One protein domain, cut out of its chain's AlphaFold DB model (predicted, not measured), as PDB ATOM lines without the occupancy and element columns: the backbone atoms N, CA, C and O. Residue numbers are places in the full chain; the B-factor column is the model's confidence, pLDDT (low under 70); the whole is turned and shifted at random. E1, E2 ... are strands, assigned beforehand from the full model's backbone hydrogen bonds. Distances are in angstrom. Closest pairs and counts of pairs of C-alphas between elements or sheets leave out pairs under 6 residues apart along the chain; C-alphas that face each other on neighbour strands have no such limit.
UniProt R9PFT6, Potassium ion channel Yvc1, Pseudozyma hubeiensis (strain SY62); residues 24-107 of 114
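This is residues 24 to 107 of the 114 residues of the protein "Potassium ion channel Yvc1" of Pseudozyma hubeiensis (strain SY62) (UniProt R9PFT6). Two twisted antiparallel sheets lie face to face as a sandwich with crossed strands: a three-stranded layer of E1, E3 and E2 and a four-stranded layer of E4, E5, E6 and E7. The layers come closest at Val 28 and Tyr 105 and spread apart toward the link of residues 95 to 98, at the far end of the hairpin E6 and E7. The printed part has 84 residues with no named helix and seven named strands, E1 to E7 along the chain; the orders across the sheets are E1 - E3 - E2 and E4 - E5 - E6 - E7, and the class is all strand. The whole is compact, with a radius of gyration of the C-alphas of 12.3 A and spans of 32 by 31 by 23 A.

E1, residues 26 to 32, is an edge strand and the antiparallel neighbour of E3, residues 55 to 61, with N 28 and O 59 at 2.9 A. E2, residues 45 to 49, is the other edge strand and forms a hairpin with E3, with N 46 and O 58 at 2.8 A. This sheet is strongly twisted, its C-alphas up to 4.6 A off their best plane. The chain changes to the second sheet at the link from E3 to E4, residues 67 to 71. E4, E5 of residues 75 to 81, E6 of residues 87 to 94 and E7 of residues 99 to 106 form a meander, each strand the antiparallel neighbour of the one before. N 70 and O 77 are 2.8 A apart, N 78 and O 91 2.8 A, and N 90 and O 103 2.9 A, each within hydrogen-bond range. In the sandwich, two sheets face to face, the best planes are 20 degrees apart and the strands of the one stand at 45 degrees to those of the other. The closest C-alphas of E1 and E7 are those of Val 28 and Tyr 105, 6.5 A apart, and those of E2 and E4 are Phe 45 and Tyr 70, 6.9 A apart. E1 and E5 are near each other, with 7 pairs of C-alphas within 10 A; E3 and E7 are apart.

E1 begins at C-alpha 26, (189.264, 217.066, 225.526), and is 19.8 A long. E2 is 13.8 A long and E3 19.9 A. E4 begins at C-alpha 67, (192.838, 218.928, 215.141), and is 13.8 A long; E5 is 19.9 A, E6 23.3 A and E7 20.4 A. E7 ends at C-alpha 106, (180.560, 214.054, 221.785).

The C-alphas farthest apart, those of Thr 24 and Asn 96, are 34.0 A apart. The printed part has no cut. The link from E1 to E2, residues 33 to 44, is long; the other links are tight. The mean pLDDT of the printed part is 76.5, and it is under 70 at residues 24 to 25, 36 to 42, 62 to 64, 82 to 86 and 107.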
ATOM      1  N   THR A  24     188.568 219.291 230.492       59.06
ATOM      2  CA  THR A  24     189.988 219.425 230.155       59.06
ATOM      3  C   THR A  24     190.760 218.229 230.733       59.06
ATOM      4  O   THR A  24     190.701 218.020 231.947       59.06
ATOM      5  N   PRO A  25     191.507 217.461 229.925       60.03
ATOM      6  CA  PRO A  25     191.672 217.579 228.469       60.03
ATOM      7  C   PRO A  25     190.424 217.131 227.691       60.03
ATOM      8  O   PRO A  25     189.613 216.366 228.213       60.03
ATOM      9  N   VAL A  26     190.273 217.610 226.451       73.75
ATOM     10  CA  VAL A  26     189.264 217.066 225.526       73.75
ATOM     11  C   VAL A  26     189.901 215.889 224.798       73.75
ATOM     12  O   VAL A  26     191.071 215.957 224.420       73.75
ATOM     13  N   HIS A  27     189.165 214.795 224.645       78.06
ATOM     14  CA  HIS A  27     189.703 213.584 224.044       78.06
ATOM     15  C   HIS A  27     188.663 212.867 223.181       78.06
ATOM     16  O   HIS A  27     187.459 213.074 223.339       78.06
ATOM     17  N   VAL A  28     189.154 212.010 222.290       79.38
ATOM     18  CA  VAL A  28     188.377 211.024 221.529       79.38
ATOM     19  C   VAL A  28     189.074 209.684 221.672       79.38
ATOM     20  O   VAL A  28     190.296 209.637 221.555       79.38
ATOM     21  N   CYS A  29     188.317 208.614 221.907       80.12
ATOM     22  CA  CYS A  29     188.853 207.257 222.021       80.12
ATOM     23  C   CYS A  29     188.231 206.349 220.966       80.12
ATOM     24  O   CYS A  29     187.011 206.356 220.831       80.12
ATOM     25  N   PHE A  30     189.047 205.549 220.288       78.06
ATOM     26  CA  PHE A  30     188.667 204.588 219.256       78.06
ATOM     27  C   PHE A  30     189.104 203.197 219.695       78.06
ATOM     28  O   PHE A  30     190.280 203.024 220.014       78.06
ATOM     29  N   ALA A  31     188.205 202.212 219.711       77.81
ATOM     30  CA  ALA A  31     188.639 200.818 219.831       77.81
ATOM     31  C   ALA A  31     189.416 200.417 218.569       77.81
ATOM     32  O   ALA A  31     189.124 200.921 217.490       77.81
ATOM     33  N   SER A  32     190.396 199.532 218.687       73.12
ATOM     34  CA  SER A  32     191.145 198.999 217.554       73.12
ATOM     35  C   SER A  32     191.279 197.496 217.657       73.12
ATOM     36  O   SER A  32     191.618 196.970 218.716       73.12
ATOM     37  N   ASP A  33     191.085 196.819 216.529       73.88
ATOM     38  CA  ASP A  33     191.348 195.384 216.411       73.88
ATOM     39  C   ASP A  33     192.853 195.077 216.254       73.88
ATOM     40  O   ASP A  33     193.267 193.919 216.186       73.88
ATOM     41  N   SER A  34     193.696 196.115 216.179       70.88
ATOM     42  CA  SER A  34     195.152 196.023 216.051       70.88
ATOM     43  C   SER A  34     195.858 196.641 217.256       70.88
ATOM     44  O   SER A  34     195.387 197.625 217.823       70.88
ATOM     45  N   ASP A  35     197.030 196.108 217.604       70.81
ATOM     46  CA  ASP A  35     197.874 196.709 218.638       70.81
ATOM     47  C   ASP A  35     198.421 198.058 218.150       70.81
ATOM     48  O   ASP A  35     199.175 198.163 217.177       70.81
ATOM     49  N   VAL A  36     197.994 199.103 218.847       67.62
ATOM     50  CA  VAL A  36     198.297 200.508 218.584       67.62
ATOM     51  C   VAL A  36     199.123 201.131 219.711       67.62
ATOM     52  O   VAL A  36     199.384 202.329 219.702       67.62
ATOM     53  N   THR A  37     199.588 200.347 220.686       64.38
ATOM     54  CA  THR A  37     200.371 200.852 221.834       64.38
ATOM     55  C   THR A  37     201.722 201.452 221.437       64.38
ATOM     56  O   THR A  37     202.330 202.199 222.200       64.38
ATOM     57  N   VAL A  38     202.165 201.200 220.205       57.81
ATOM     58  CA  VAL A  38     203.399 201.738 219.616       57.81
ATOM     59  C   VAL A  38     203.250 203.178 219.085       57.81
ATOM     60  O   VAL A  38     204.192 203.718 218.501       57.81
ATOM     61  N   ILE A  39     202.076 203.807 219.231       59.56
ATOM     62  CA  ILE A  39     201.754 205.077 218.569       59.56
ATOM     63  C   ILE A  39     202.563 206.275 219.097       59.56
ATOM     64  O   ILE A  39     202.390 206.753 220.214       59.56
ATOM     65  N   ALA A  40     203.420 206.745 218.182       55.53
ATOM     66  CA  ALA A  40     203.842 208.108 217.864       55.53
ATOM     67  C   ALA A  40     204.195 209.046 219.030       55.53
ATOM     68  O   ALA A  40     203.444 209.952 219.405       55.53
ATOM     69  N   GLN A  41     205.443 208.910 219.489       53.34
ATOM     70  CA  GLN A  41     206.157 209.976 220.193       53.34
ATOM     71  C   GLN A  41     205.971 211.310 219.447       53.34
ATOM     72  O   GLN A  41     206.083 211.355 218.223       53.34
ATOM     73  N   HIS A  42     205.705 212.390 220.188       64.94
ATOM     74  CA  HIS A  42     205.485 213.749 219.664       64.94
ATOM     75  C   HIS A  42     204.158 213.997 218.934       64.94
ATOM     76  O   HIS A  42     204.029 215.012 218.251       64.94
ATOM     77  N   THR A  43     203.166 213.124 219.095       73.38
ATOM     78  CA  THR A  43     201.789 213.415 218.682       73.38
ATOM     79  C   THR A  43     200.861 213.421 219.887       73.38
ATOM     80  O   THR A  43     201.179 212.860 220.934       73.38
ATOM     81  N   ASN A  44     199.693 214.027 219.706       79.94
ATOM     82  CA  ASN A  44     198.588 213.979 220.658       79.94
ATOM     83  C   ASN A  44     197.772 212.674 220.563       79.94
ATOM     84  O   ASN A  44     196.731 212.542 221.209       79.94
ATOM     85  N   PHE A  45     198.226 211.711 219.751       81.50
ATOM     86  CA  PHE A  45     197.665 210.369 219.691       81.50
ATOM     87  C   PHE A  45     198.434 209.422 220.611       81.50
ATOM     88  O   PHE A  45     199.662 209.384 220.608       81.50
ATOM     89  N   HIS A  46     197.695 208.616 221.364       79.44
ATOM     90  CA  HIS A  46     198.223 207.656 222.320       79.44
ATOM     91  C   HIS A  46     197.492 206.327 222.171       79.44
ATOM     92  O   HIS A  46     196.263 206.300 222.140       79.44
ATOM     93  N   GLY A  47     198.235 205.227 222.095       78.81
ATOM     94  CA  GLY A  47     197.660 203.886 222.140       78.81
ATOM     95  C   GLY A  47     197.728 203.285 223.538       78.81
ATOM     96  O   GLY A  47     198.722 203.472 224.240       78.81
ATOM     97  N   PHE A  48     196.703 202.542 223.941       78.25
ATOM     98  CA  PHE A  48     196.689 201.796 225.203       78.25
ATOM     99  C   PHE A  48     195.786 200.562 225.111       78.25
ATOM    100  O   PHE A  48     195.020 200.401 224.162       78.25
ATOM    101  N   HIS A  49     195.866 199.707 226.130       77.69
ATOM    102  CA  HIS A  49     194.910 198.627 226.359       77.69
ATOM    103  C   HIS A  49     193.963 198.998 227.503       77.69
ATOM    104  O   HIS A  49     194.374 199.658 228.462       77.69
ATOM    105  N   ASP A  50     192.706 198.575 227.417       74.00
ATOM    106  CA  ASP A  50     191.820 198.565 228.580       74.00
ATOM    107  C   ASP A  50     192.122 197.357 229.499       74.00
ATOM    108  O   ASP A  50     192.974 196.513 229.206       74.00
ATOM    109  N   ASN A  51     191.393 197.235 230.612       73.94
ATOM    110  CA  ASN A  51     191.553 196.102 231.534       73.94
ATOM    111  C   ASN A  51     191.111 194.753 230.933       73.94
ATOM    112  O   ASN A  51     191.413 193.708 231.510       73.94
ATOM    113  N   SER A  52     190.382 194.760 229.810       77.06
ATOM    114  CA  SER A  52     189.973 193.551 229.089       77.06
ATOM    115  C   SER A  52     191.011 193.091 228.056       77.06
ATOM    116  O   SER A  52     190.888 191.991 227.523       77.06
ATOM    117  N   GLY A  53     192.062 193.888 227.817       73.38
ATOM    118  CA  GLY A  53     193.081 193.636 226.797       73.38
ATOM    119  C   GLY A  53     192.697 194.145 225.404       73.38
ATOM    120  O   GLY A  53     193.401 193.862 224.438       73.38
ATOM    121  N   THR A  54     191.602 194.894 225.288       77.62
ATOM    122  CA  THR A  54     191.171 195.528 224.041       77.62
ATOM    123  C   THR A  54     192.061 196.730 223.738       77.62
ATOM    124  O   THR A  54     192.336 197.542 224.624       77.62
ATOM    125  N   SER A  55     192.511 196.852 222.486       78.69
ATOM    126  CA  SER A  55     193.350 197.969 222.045       78.69
ATOM    127  C   SER A  55     192.533 199.217 221.746       78.69
ATOM    128  O   SER A  55     191.428 199.139 221.216       78.69
ATOM    129  N   PHE A  56     193.086 200.384 222.071       77.25
ATOM    130  CA  PHE A  56     192.454 201.673 221.827       77.25
ATOM    131  C   PHE A  56     193.464 202.722 221.370       77.25
ATOM    132  O   PHE A  56     194.585 202.785 221.871       77.25
ATOM    133  N   VAL A  57     193.022 203.593 220.462       80.31
ATOM    134  CA  VAL A  57     193.697 204.842 220.093       80.31
ATOM    135  C   VAL A  57     192.961 205.996 220.755       80.31
ATOM    136  O   VAL A  57     191.739 206.081 220.674       80.31
ATOM    137  N   MET A  58     193.685 206.929 221.357       80.88
ATOM    138  CA  MET A  58     193.126 208.161 221.893       80.88
ATOM    139  C   MET A  58     193.818 209.369 221.295       80.88
ATOM    140  O   MET A  58     195.036 209.464 221.359       80.88
ATOM    141  N   PHE A  59     193.038 210.321 220.796       81.69
ATOM    142  CA  PHE A  59     193.519 211.676 220.554       81.69
ATOM    143  C   PHE A  59     193.195 212.538 221.772       81.69
ATOM    144  O   PHE A  59     192.024 212.642 222.142       81.69
ATOM    145  N   GLN A  60     194.205 213.142 222.396       80.19
ATOM    146  CA  GLN A  60     194.051 214.049 223.531       80.19
ATOM    147  C   GLN A  60     194.549 215.438 223.150       80.19
ATOM    148  O   GLN A  60     195.714 215.618 222.831       80.19
ATOM    149  N   SER A  61     193.685 216.436 223.273       75.12
ATOM    150  CA  SER A  61     194.010 217.824 222.970       75.12
ATOM    151  C   SER A  61     194.009 218.681 224.240       75.12
ATOM    152  O   SER A  61     193.096 218.607 225.081       75.12
ATOM    153  N   ASP A  62     195.043 219.516 224.385       66.38
ATOM    154  CA  ASP A  62     194.918 220.756 225.140       66.38
ATOM    155  C   ASP A  62     194.252 221.801 224.235       66.38
ATOM    156  O   ASP A  62     194.422 221.790 223.025       66.38
ATOM    157  N   LYS A  63     193.414 222.681 224.789       63.75
ATOM    158  CA  LYS A  63     192.478 223.531 224.017       63.75
ATOM    159  C   LYS A  63     193.094 224.342 222.854       63.75
ATOM    160  O   LYS A  63     192.338 224.900 222.065       63.75
ATOM    161  N   SER A  64     194.419 224.465 222.787       66.75
ATOM    162  CA  SER A  64     195.182 225.046 221.677       66.75
ATOM    163  C   SER A  64     195.120 224.226 220.388       66.75
ATOM    164  O   SER A  64     195.085 224.815 219.310       66.75
ATOM    165  N   GLU A  65     195.114 222.897 220.475       70.81
ATOM    166  CA  GLU A  65     195.111 222.020 219.306       70.81
ATOM    167  C   GLU A  65     193.706 221.520 218.999       70.81
ATOM    168  O   GLU A  65     193.177 220.631 219.655       70.81
ATOM    169  N   THR A  66     193.075 222.068 217.968       77.25
ATOM    170  CA  THR A  66     191.715 221.659 217.595       77.25
ATOM    171  C   THR A  66     191.691 220.471 216.646       77.25
ATOM    172  O   THR A  66     190.619 219.952 216.388       77.25
ATOM    173  N   ALA A  67     192.821 220.021 216.104       83.19
ATOM    174  CA  ALA A  67     192.838 218.928 215.141       83.19
ATOM    175  C   ALA A  67     194.132 218.125 215.207       83.19
ATOM    176  O   ALA A  67     195.175 218.638 215.606       83.19
ATOM    177  N   GLY A  68     194.058 216.873 214.774       83.31
ATOM    178  CA  GLY A  68     195.201 215.983 214.677       83.31
ATOM    179  C   GLY A  68     195.004 214.954 213.579       83.31
ATOM    180  O   GLY A  68     193.881 214.548 213.280       83.31
ATOM    181  N   MET A  69     196.117 214.520 212.999       85.94
ATOM    182  CA  MET A  69     196.161 213.404 212.069       85.94
ATOM    183  C   MET A  69     197.175 212.383 212.571       85.94
ATOM    184  O   MET A  69     198.295 212.737 212.942       85.94
ATOM    185  N   TYR A  70     196.783 211.120 212.548       81.38
ATOM    186  CA  TYR A  70     197.648 209.980 212.782       81.38
ATOM    187  C   TYR A  70     197.599 209.057 211.568       81.38
ATOM    188  O   TYR A  70     196.540 208.828 210.995       81.38
ATOM    189  N   GLN A  71     198.746 208.519 211.171       81.56
ATOM    190  CA  GLN A  71     198.839 207.571 210.071       81.56
ATOM    191  C   GLN A  71     199.875 206.500 210.401       81.56
ATOM    192  O   GLN A  71     200.966 206.809 210.881       81.56
ATOM    193  N   ASN A  72     199.557 205.246 210.085       77.00
ATOM    194  CA  ASN A  72     200.518 204.145 210.066       77.00
ATOM    195  C   ASN A  72     200.418 203.345 208.762       77.00
ATOM    196  O   ASN A  72     199.809 203.786 207.793       77.00
ATOM    197  N   GLY A  73     201.045 202.166 208.721       78.69
ATOM    198  CA  GLY A  73     201.024 201.296 207.542       78.69
ATOM    199  C   GLY A  73     199.654 200.693 207.201       78.69
ATOM    200  O   GLY A  73     199.536 200.064 206.156       78.69
ATOM    201  N   ALA A  74     198.641 200.865 208.055       78.88
ATOM    202  CA  ALA A  74     197.311 200.295 207.870       78.88
ATOM    203  C   ALA A  74     196.221 201.373 207.744       78.88
ATOM    204  O   ALA A  74     195.367 201.273 206.863       78.88
ATOM    205  N   TRP A  75     196.280 202.419 208.571       82.31
ATOM    206  CA  TRP A  75     195.182 203.356 208.803       82.31
ATOM    207  C   TRP A  75     195.640 204.815 208.758       82.31
ATOM    208  O   TRP A  75     196.781 205.138 209.098       82.31
ATOM    209  N   ILE A  76     194.705 205.690 208.401       85.81
ATOM    210  CA  ILE A  76     194.772 207.144 208.545       85.81
ATOM    211  C   ILE A  76     193.610 207.545 209.458       85.81
ATOM    212  O   ILE A  76     192.474 207.150 209.219       85.81
ATOM    213  N   VAL A  77     193.889 208.315 210.505       85.81
ATOM    214  CA  VAL A  77     192.910 208.807 211.477       85.81
ATOM    215  C   VAL A  77     193.012 210.322 211.538       85.81
ATOM    216  O   VAL A  77     194.048 210.867 211.912       85.81
ATOM    217  N   ASN A  78     191.925 211.001 211.205       88.06
ATOM    218  CA  ASN A  78     191.767 212.443 211.298       88.06
ATOM    219  C   ASN A  78     190.805 212.765 212.439       88.06
ATOM    220  O   ASN A  78     189.743 212.154 212.552       88.06
ATOM    221  N   VAL A  79     191.147 213.748 213.267       86.12
ATOM    222  CA  VAL A  79     190.282 214.256 214.336       86.12
ATOM    223  C   VAL A  79     190.239 215.773 214.268       86.12
ATOM    224  O   VAL A  79     191.269 216.418 214.091       86.12
ATOM    225  N   ASN A  80     189.048 216.349 214.413       86.75
ATOM    226  CA  ASN A  80     188.825 217.789 214.426       86.75
ATOM    227  C   ASN A  80     187.754 218.164 215.462       86.75
ATOM    228  O   ASN A  80     186.570 217.880 215.284       86.75
ATOM    229  N   PHE A  81     188.169 218.820 216.540       80.12
ATOM    230  CA  PHE A  81     187.309 219.419 217.549       80.12
ATOM    231  C   PHE A  81     186.624 220.672 217.006       80.12
ATOM    232  O   PHE A  81     187.254 221.691 216.714       80.12
ATOM    233  N   THR A  82     185.299 220.618 216.915       69.25
ATOM    234  CA  THR A  82     184.488 221.743 216.455       69.25
ATOM    235  C   THR A  82     184.116 222.634 217.639       69.25
ATOM    236  O   THR A  82     183.110 222.409 218.307       69.25
ATOM    237  N   GLY A  83     184.917 223.671 217.885       62.66
ATOM    238  CA  GLY A  83     184.559 224.782 218.774       62.66
ATOM    239  C   GLY A  83     184.613 224.486 220.284       62.66
ATOM    240  O   GLY A  83     185.207 223.498 220.713       62.66
ATOM    241  N   PRO A  84     184.031 225.367 221.126       57.09
ATOM    242  CA  PRO A  84     184.078 225.249 222.590       57.09
ATOM    243  C   PRO A  84     183.252 224.075 223.146       57.09
ATOM    244  O   PRO A  84     183.354 223.758 224.335       57.09
ATOM    245  N   ASP A  85     182.457 223.426 222.296       57.75
ATOM    246  CA  ASP A  85     181.412 222.479 222.663       57.75
ATOM    247  C   ASP A  85     181.891 221.028 222.548       57.75
ATOM    248  O   ASP A  85     181.333 220.275 221.773       57.75
ATOM    249  N   ALA A  86     182.942 220.647 223.288       68.88
ATOM    250  CA  ALA A  86     183.325 219.273 223.694       68.88
ATOM    251  C   ALA A  86     183.064 218.080 222.723       68.88
ATOM    252  O   ALA A  86     182.902 216.941 223.172       68.88
ATOM    253  N   CYS A  87     183.045 218.325 221.413       76.31
ATOM    254  CA  CYS A  87     182.755 217.365 220.360       76.31
ATOM    255  C   CYS A  87     183.863 217.410 219.312       76.31
ATOM    256  O   CYS A  87     184.386 218.478 218.983       76.31
ATOM    257  N   ALA A  88     184.178 216.253 218.750       80.44
ATOM    258  CA  ALA A  88     185.114 216.102 217.652       80.44
ATOM    259  C   ALA A  88     184.479 215.340 216.503       80.44
ATOM    260  O   ALA A  88     183.936 214.255 216.693       80.44
ATOM    261  N   ALA A  89     184.614 215.875 215.299       84.94
ATOM    262  CA  ALA A  89     184.503 215.073 214.100       84.94
ATOM    263  C   ALA A  89     185.735 214.167 213.998       84.94
ATOM    264  O   ALA A  89     186.854 214.596 214.287       84.94
ATOM    265  N   TYR A  90     185.529 212.926 213.581       85.00
ATOM    266  CA  TYR A  90     186.605 212.002 213.268       85.00
ATOM    267  C   TYR A  90     186.351 211.326 211.928       85.00
ATOM    268  O   TYR A  90     185.207 211.139 211.509       85.00
ATOM    269  N   ASP A  91     187.439 210.947 211.280       88.31
ATOM    270  CA  ASP A  91     187.440 210.243 210.010       88.31
ATOM    271  C   ASP A  91     188.588 209.231 210.001       88.31
ATOM    272  O   ASP A  91     189.722 209.546 210.355       88.31
ATOM    273  N   ILE A  92     188.261 207.994 209.657       85.88
ATOM    274  CA  ILE A  92     189.135 206.832 209.684       85.88
ATOM    275  C   ILE A  92     189.110 206.237 208.289       85.88
ATOM    276  O   ILE A  92     188.069 205.811 207.780       85.88
ATOM    277  N   GLN A  93     190.293 206.129 207.712       88.69
ATOM    278  CA  GLN A  93     190.500 205.579 206.391       88.69
ATOM    279  C   GLN A  93     191.539 204.465 206.457       88.69
ATOM    280  O   GLN A  93     192.397 204.436 207.343       88.69
ATOM    281  N   ASN A  94     191.501 203.552 205.492       87.06
ATOM    282  CA  ASN A  94     192.653 202.694 205.247       87.06
ATOM    283  C   ASN A  94     193.791 203.491 204.596       87.06
ATOM    284  O   ASN A  94     193.609 204.620 204.146       87.06
ATOM    285  N   ILE A  95     194.975 202.889 204.503       85.81
ATOM    286  CA  ILE A  95     196.158 203.533 203.913       85.81
ATOM    287  C   ILE A  95     195.981 203.947 202.440       85.81
ATOM    288  O   ILE A  95     196.725 204.785 201.939       85.81
ATOM    289  N   ASN A  96     194.980 203.393 201.748       91.81
ATOM    290  CA  ASN A  96     194.624 203.765 200.377       91.81
ATOM    291  C   ASN A  96     193.637 204.949 200.321       91.81
ATOM    292  O   ASN A  96     193.190 205.311 199.233       91.81
ATOM    293  N   GLY A  97     193.269 205.525 201.468       85.81
ATOM    294  CA  GLY A  97     192.323 206.634 201.586       85.81
ATOM    295  C   GLY A  97     190.854 206.230 201.455       85.81
ATOM    296  O   GLY A  97     189.995 207.084 201.252       85.81
ATOM    297  N   GLN A  98     190.535 204.932 201.523       90.06
ATOM    298  CA  GLN A  98     189.139 204.497 201.533       90.06
ATOM    299  C   GLN A  98     188.571 204.679 202.936       90.06
ATOM    300  O   GLN A  98     189.138 204.157 203.896       90.06
ATOM    301  N   GLU A  99     187.446 205.388 203.032       88.06
ATOM    302  CA  GLU A  99     186.712 205.571 204.282       88.06
ATOM    303  C   GLU A  99     186.322 204.207 204.863       88.06
ATOM    304  O   GLU A  99     185.624 203.411 204.233       88.06
ATOM    305  N   ILE A 100     186.813 203.940 206.070       85.44
ATOM    306  CA  ILE A 100     186.365 202.831 206.913       85.44
ATOM    307  C   ILE A 100     185.205 203.328 207.765       85.44
ATOM    308  O   ILE A 100     184.207 202.627 207.946       85.44
ATOM    309  N   LYS A 101     185.351 204.542 208.311       84.12
ATOM    310  CA  LYS A 101     184.389 205.122 209.235       84.12
ATOM    311  C   LYS A 101     184.594 206.619 209.403       84.12
ATOM    312  O   LYS A 101     185.712 207.067 209.592       84.12
ATOM    313  N   ASN A 102     183.511 207.367 209.520       85.56
ATOM    314  CA  ASN A 102     183.528 208.745 209.985       85.56
ATOM    315  C   ASN A 102     182.408 208.972 211.009       85.56
ATOM    316  O   ASN A 102     181.492 208.158 211.166       85.56
ATOM    317  N   GLY A 103     182.489 210.064 211.760       81.38
ATOM    318  CA  GLY A 103     181.447 210.394 212.719       81.38
ATOM    319  C   GLY A 103     181.769 211.594 213.589       81.38
ATOM    320  O   GLY A 103     182.749 212.306 213.380       81.38
ATOM    321  N   ILE A 104     180.912 211.810 214.584       79.50
ATOM    322  CA  ILE A 104     181.089 212.837 215.608       79.50
ATOM    323  C   ILE A 104     181.140 212.137 216.967       79.50
ATOM    324  O   ILE A 104     180.238 211.380 217.321       79.50
ATOM    325  N   TYR A 105     182.204 212.387 217.720       76.12
ATOM    326  CA  TYR A 105     182.377 211.994 219.110       76.12
ATOM    327  C   TYR A 105     182.016 213.181 220.000       76.12
ATOM    328  O   TYR A 105     182.712 214.193 219.986       76.12
ATOM    329  N   CYS A 106     180.952 213.062 220.788       72.62
ATOM    330  CA  CYS A 106     180.560 214.054 221.785       72.62
ATOM    331  C   CYS A 106     180.543 213.388 223.161       72.62
ATOM    332  O   CYS A 106     179.765 212.466 223.379       72.62
ATOM    333  N   SER A 107     181.394 213.860 224.075       63.81
ATOM    334  CA  SER A 107     181.381 213.551 225.515       63.81
ATOM    335  C   SER A 107     181.023 212.103 225.931       63.81
ATOM    336  O   SER A 107     179.866 211.809 226.230       63.81
TER     337      SER A 107